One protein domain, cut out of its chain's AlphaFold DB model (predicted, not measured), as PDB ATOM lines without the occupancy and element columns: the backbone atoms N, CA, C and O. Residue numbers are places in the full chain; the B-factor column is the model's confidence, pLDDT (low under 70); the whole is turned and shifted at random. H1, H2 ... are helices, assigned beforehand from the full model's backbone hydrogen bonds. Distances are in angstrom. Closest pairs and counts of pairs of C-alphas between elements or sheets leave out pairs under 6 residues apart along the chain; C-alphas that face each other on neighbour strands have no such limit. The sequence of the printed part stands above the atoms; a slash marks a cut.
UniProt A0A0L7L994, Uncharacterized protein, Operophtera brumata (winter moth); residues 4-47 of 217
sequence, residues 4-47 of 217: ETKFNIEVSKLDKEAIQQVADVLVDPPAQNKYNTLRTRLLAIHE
ATOM      1  N   GLU A   4     259.771 233.656 291.811       85.94
ATOM      2  CA  GLU A   4     260.396 233.044 290.640       85.94
ATOM      3  C   GLU A   4     260.881 231.613 290.898       85.94
ATOM      4  O   GLU A   4     260.706 230.724 290.069       85.94
ATOM      5  N   THR A   5     261.408 231.346 292.097       88.00
ATOM      6  CA  THR A   5     261.793 229.987 292.500       88.00
ATOM      7  C   THR A   5     260.569 229.078 292.590       88.00
ATOM      8  O   THR A   5     260.631 227.922 292.184       88.00
ATOM      9  N   LYS A   6     259.439 229.594 293.093       88.19
ATOM     10  CA  LYS A   6     258.181 228.836 293.170       88.19
ATOM     11  C   LYS A   6     257.596 228.571 291.787       88.19
ATOM     12  O   LYS A   6     257.155 227.460 291.538       88.19
ATOM     13  N   PHE A   7     257.631 229.563 290.899       87.31
ATOM     14  CA  PHE A   7     257.196 229.421 289.513       87.31
ATOM     15  C   PHE A   7     257.993 228.328 288.784       87.31
ATOM     16  O   PHE A   7     257.396 227.394 288.264       87.31
ATOM     17  N   ASN A   8     259.328 228.361 288.845       87.75
ATOM     18  CA  ASN A   8     260.174 227.368 288.169       87.75
ATOM     19  C   ASN A   8     259.990 225.942 288.718       87.75
ATOM     20  O   ASN A   8     260.022 224.979 287.956       87.75
ATOM     21  N   ILE A   9     259.784 225.799 290.033       90.19
ATOM     22  CA  ILE A   9     259.492 224.501 290.666       90.19
ATOM     23  C   ILE A   9     258.109 223.979 290.264       90.19
ATOM     24  O   ILE A   9     257.926 222.771 290.164       90.19
ATOM     25  N   GLU A  10     257.124 224.858 290.089       86.44
ATOM     26  CA  GLU A  10     255.785 224.446 289.672       86.44
ATOM     27  C   GLU A  10     255.796 224.009 288.205       86.44
ATOM     28  O   GLU A  10     255.321 222.926 287.889       86.44
ATOM     29  N   VAL A  11     256.436 224.792 287.331       87.50
ATOM     30  CA  VAL A  11     256.568 224.490 285.897       87.50
ATOM     31  C   VAL A  11     257.278 223.159 285.658       87.50
ATOM     32  O   VAL A  11     256.870 222.411 284.776       87.50
ATOM     33  N   SER A  12     258.287 222.809 286.464       88.88
ATOM     34  CA  SER A  12     258.989 221.524 286.325       88.88
ATOM     35  C   SER A  12     258.159 220.301 286.730       88.88
ATOM     36  O   SER A  12     258.559 219.175 286.439       88.88
ATOM     37  N   LYS A  13     257.018 220.503 287.395       89.69
ATOM     38  CA  LYS A  13     256.101 219.438 287.820       89.69
ATOM     39  C   LYS A  13     254.878 219.292 286.917       89.69
ATOM     40  O   LYS A  13     254.139 218.327 287.095       89.69
ATOM     41  N   LEU A  14     254.636 220.238 286.006       87.50
ATOM     42  CA  LEU A  14     253.483 220.192 285.108       87.50
ATOM     43  C   LEU A  14     253.687 219.140 284.014       87.50
ATOM     44  O   LEU A  14     254.788 218.958 283.493       87.50
ATOM     45  N   ASP A  15     252.606 218.453 283.660       89.31
ATOM     46  CA  ASP A  15     252.572 217.527 282.538       89.31
ATOM     47  C   ASP A  15     252.359 218.268 281.207       89.31
ATOM     48  O   ASP A  15     252.068 219.465 281.149       89.31
ATOM     49  N   LYS A  16     252.531 217.546 280.095       86.12
ATOM     50  CA  LYS A  16     252.433 218.134 278.751       86.12
ATOM     51  C   LYS A  16     251.051 218.748 278.483       86.12
ATOM     52  O   LYS A  16     250.963 219.758 277.789       86.12
ATOM     53  N   GLU A  17     249.996 218.146 279.031       85.50
ATOM     54  CA  GLU A  17     248.618 218.614 278.868       85.50
ATOM     55  C   GLU A  17     248.365 219.917 279.635       85.50
ATOM     56  O   GLU A  17     247.865 220.875 279.042       85.50
ATOM     57  N   ALA A  18     248.779 220.014 280.904       82.44
ATOM     58  CA  ALA A  18     248.659 221.251 281.671       82.44
ATOM     59  C   ALA A  18     249.517 222.368 281.066       82.44
ATOM     60  O   ALA A  18     249.038 223.492 280.932       82.44
ATOM     61  N   ILE A  19     250.744 222.073 280.613       86.12
ATOM     62  CA  ILE A  19     251.623 223.056 279.951       86.12
ATOM     63  C   ILE A  19     250.948 223.663 278.717       86.12
ATOM     64  O   ILE A  19     251.033 224.871 278.507       86.12
ATOM     65  N   GLN A  20     250.250 222.853 277.918       87.00
ATOM     66  CA  GLN A  20     249.534 223.341 276.739       87.00
ATOM     67  C   GLN A  20     248.372 224.276 277.109       87.00
ATOM     68  O   GLN A  20     248.073 225.208 276.364       87.00
ATOM     69  N   GLN A  21     247.744 224.059 278.265       83.00
ATOM     70  CA  GLN A  21     246.616 224.851 278.754       83.00
ATOM     71  C   GLN A  21     247.024 226.185 279.403       83.00
ATOM     72  O   GLN A  21     246.215 227.109 279.420       83.00
ATOM     73  N   VAL A  22     248.261 226.310 279.899       87.12
ATOM     74  CA  VAL A  22     248.816 227.557 280.473       87.12
ATOM     75  C   VAL A  22     249.952 228.169 279.643       87.12
ATOM     76  O   VAL A  22     250.725 228.987 280.143       87.12
ATOM     77  N   ALA A  23     250.077 227.775 278.373       85.75
ATOM     78  CA  ALA A  23     251.158 228.210 277.490       85.75
ATOM     79  C   ALA A  23     251.216 229.739 277.311       85.75
ATOM     80  O   ALA A  23     252.303 230.293 277.177       85.75
ATOM     81  N   ASP A  24     250.075 230.425 277.366       84.50
ATOM     82  CA  ASP A  24     249.976 231.888 277.315       84.50
ATOM     83  C   ASP A  24     250.747 232.560 278.464       84.50
ATOM     84  O   ASP A  24     251.544 233.465 278.230       84.50
ATOM     85  N   VAL A  25     250.586 232.055 279.691       85.44
ATOM     86  CA  VAL A  25     251.268 232.561 280.895       85.44
ATOM     87  C   VAL A  25     252.763 232.224 280.901       85.44
ATOM     88  O   VAL A  25     253.553 232.923 281.536       85.44
ATOM     89  N   LEU A  26     253.164 231.143 280.225       83.38
ATOM     90  CA  LEU A  26     254.565 230.722 280.130       83.38
ATOM     91  C   LEU A  26     255.339 231.495 279.053       83.38
ATOM     92  O   LEU A  26     256.529 231.751 279.234       83.38
ATOM     93  N   VAL A  27     254.678 231.850 277.945       84.94
ATOM     94  CA  VAL A  27     255.272 232.591 276.822       84.94
ATOM     95  C   VAL A  27     255.365 234.089 277.122       84.94
ATOM     96  O   VAL A  27     256.371 234.702 276.770       84.94
ATOM     97  N   ASP A  28     254.373 234.664 277.810       81.44
ATOM     98  CA  ASP A  28     254.394 236.061 278.261       81.44
ATOM     99  C   ASP A  28     254.126 236.164 279.777       81.44
ATOM    100  O   ASP A  28     252.988 236.371 280.218       81.44
ATOM    101  N   PRO A  29     255.157 235.959 280.621       78.38
ATOM    102  CA  PRO A  29     254.981 235.994 282.063       78.38
ATOM    103  C   PRO A  29     254.810 237.437 282.580       78.38
ATOM    104  O   PRO A  29     255.629 238.308 282.276       78.38
ATOM    105  N   PRO A  30     253.819 237.705 283.454       80.88
ATOM    106  CA  PRO A  30     253.586 239.039 284.004       80.88
ATOM    107  C   PRO A  30     254.754 239.522 284.881       80.88
ATOM    108  O   PRO A  30     255.424 238.739 285.559       80.88
ATOM    109  N   ALA A  31     254.961 240.843 284.922       77.44
ATOM    110  CA  ALA A  31     256.096 241.478 285.605       77.44
ATOM    111  C   ALA A  31     256.142 241.248 287.133       77.44
ATOM    112  O   ALA A  31     257.206 241.343 287.741       77.44
ATOM    113  N   GLN A  32     255.006 240.941 287.767       80.69
ATOM    114  CA  GLN A  32     254.896 240.614 289.193       80.69
ATOM    115  C   GLN A  32     253.900 239.461 289.391       80.69
ATOM    116  O   GLN A  32     252.972 239.303 288.598       80.69
ATOM    117  N   ASN A  33     254.053 238.687 290.475       83.06
ATOM    118  CA  ASN A  33     253.153 237.586 290.859       83.06
ATOM    119  C   ASN A  33     253.066 236.428 289.840       83.06
ATOM    120  O   ASN A  33     251.984 235.881 289.614       83.06
ATOM    121  N   LYS A  34     254.196 236.008 289.255       85.31
ATOM    122  CA  LYS A  34     254.262 234.939 288.237       85.31
ATOM    123  C   LYS A  34     253.633 233.641 288.745       85.31
ATOM    124  O   LYS A  34     252.791 233.041 288.076       85.31
ATOM    125  N   TYR A  35     253.987 233.240 289.966       87.25
ATOM    126  CA  TYR A  35     253.467 232.020 290.582       87.25
ATOM    127  C   TYR A  35     251.962 232.103 290.856       87.25
ATOM    128  O   TYR A  35     251.231 231.159 290.564       87.25
ATOM    129  N   ASN A  36     251.473 233.223 291.397       87.31
ATOM    130  CA  ASN A  36     250.050 233.366 291.717       87.31
ATOM    131  C   ASN A  36     249.185 233.387 290.450       87.31
ATOM    132  O   ASN A  36     248.107 232.793 290.453       87.31
ATOM    133  N   THR A  37     249.656 234.011 289.367       87.88
ATOM    134  CA  THR A  37     248.953 234.029 288.076       87.88
ATOM    135  C   THR A  37     248.871 232.629 287.473       87.88
ATOM    136  O   THR A  37     247.775 232.178 287.134       87.88
ATOM    137  N   LEU A  38     249.997 231.905 287.431       88.44
ATOM    138  CA  LEU A  38     250.049 230.516 286.969       88.44
ATOM    139  C   LEU A  38     249.121 229.618 287.800       88.44
ATOM    140  O   LEU A  38     248.286 228.899 287.257       88.44
ATOM    141  N   ARG A  39     249.210 229.713 289.128       88.12
ATOM    142  CA  ARG A  39     248.381 228.938 290.054       88.12
ATOM    143  C   ARG A  39     246.894 229.232 289.878       88.12
ATOM    144  O   ARG A  39     246.091 228.310 289.893       88.12
ATOM    145  N   THR A  40     246.519 230.499 289.710       86.88
ATOM    146  CA  THR A  40     245.114 230.892 289.517       86.88
ATOM    147  C   THR A  40     244.569 230.356 288.196       86.88
ATOM    148  O   THR A  40     243.436 229.883 288.159       86.88
ATOM    149  N   ARG A  41     245.375 230.363 287.127       85.06
ATOM    150  CA  ARG A  41     244.994 229.774 285.836       85.06
ATOM    151  C   ARG A  41     244.854 228.259 285.902       85.06
ATOM    152  O   ARG A  41     243.824 227.751 285.478       85.06
ATOM    153  N   LEU A  42     245.824 227.561 286.489       87.38
ATOM    154  CA  LEU A  42     245.750 226.109 286.685       87.38
ATOM    155  C   LEU A  42     244.523 225.721 287.510       87.38
ATOM    156  O   LEU A  42     243.793 224.809 287.135       87.38
ATOM    157  N   LEU A  43     244.250 226.451 288.595       85.25
ATOM    158  CA  LEU A  43     243.030 226.257 289.371       85.25
ATOM    159  C   LEU A  43     241.792 226.493 288.506       85.25
ATOM    160  O   LEU A  43     240.931 225.635 288.474       85.25
ATOM    161  N   ALA A  44     241.707 227.580 287.742       81.44
ATOM    162  CA  ALA A  44     240.529 227.852 286.916       81.44
ATOM    163  C   ALA A  44     240.257 226.788 285.833       81.44
ATOM    164  O   ALA A  44     239.101 226.591 285.465       81.44
ATOM    165  N   ILE A  45     241.295 226.129 285.309       80.81
ATOM    166  CA  ILE A  45     241.165 225.140 284.230       80.81
ATOM    167  C   ILE A  45     240.883 223.735 284.780       80.81
ATOM    168  O   ILE A  45     240.041 223.020 284.237       80.81
ATOM    169  N   HIS A  46     241.557 223.344 285.865       75.19
ATOM    170  CA  HIS A  46     241.407 222.014 286.467       75.19
ATOM    171  C   HIS A  46     240.295 221.936 287.516       75.19
ATOM    172  O   HIS A  46     239.878 220.843 287.903       75.19
ATOM    173  N   GLU A  47     239.804 223.071 288.001       75.88
ATOM    174  CA  GLU A  47     238.688 223.101 288.929       75.88
ATOM    175  C   GLU A  47     237.364 222.951 288.177       75.88
ATOM    176  O   GLU A  47     237.044 223.690 287.248       75.88
TER     177      GLU A  47
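AT A GLANCE: This is residues 4 to 47 of the 217 residues of an uncharacterized protein of Operophtera brumata (winter moth) (UniProt A0A0L7L994). A long helix, H4, has a shorter helix, H1, side by side with its first part and running the same way, while two short helices, H2 and H3, form the return path of the chain from the end of H1 to the beginning of H4. H2 crosses near H4, and H3 lies nearer the first part of H4. The printed part has 44 residues with four named helices, H1, H2, H3 and H4 along the chain, and no named strand; the class is all helix. The whole is compact, with a radius of gyration of the C-alphas of 9.5 A, and spans 24 by 19 by 17 A.

HOW THE PARTS SIT: H4, residues 34 to 46, touches H1, residues 4 to 11, with its residues 34 to 38 alone. The closest C-alphas, of Phe 7 and Tyr 35, are 4.7 A apart, and the two run the same way at a shallow tilt of 25 degrees. H2, residues 16 to 21, is close to H4 but not clearly touching, with the C-alphas of Ala 18 and Leu 42 closest at 7.6 A, and about perpendicular to it at 84 degrees. H2 is also close to H1 but not clearly touching, with the C-alphas of Val 11 and Ile 19 closest at 7.9 A. H3, residues 23 to 27, is close to H4 but not clearly touching, with the C-alphas of Val 25 and Leu 38 closest at 6.5 A. H1 and H3 are apart, and H2 and H3 meet only through their link. In H1, H2, H3 and H4 every O i to N i+4 pair is within hydrogen-bond range.

IN THESE COORDINATES: H4 measures 18.3 A, from C-alpha 34 at (254.262, 234.939, 288.237) to C-alpha 46 at (241.407, 222.014, 286.467). H1 measures 10.5 A and begins with C-alpha 4 at (260.396, 233.044, 290.640). H2 measures 8.9 A and H3 6.0 A.

THE WHOLE: The C-alphas farthest apart, of Ala 31 and Glu 47, are 25.5 A apart. The printed part has no cut. The links H1 to H2 and H2 to H3 are tight, and H3 to H4 is short. The mean pLDDT of the printed part is 85.0, and no printed residue is under 70.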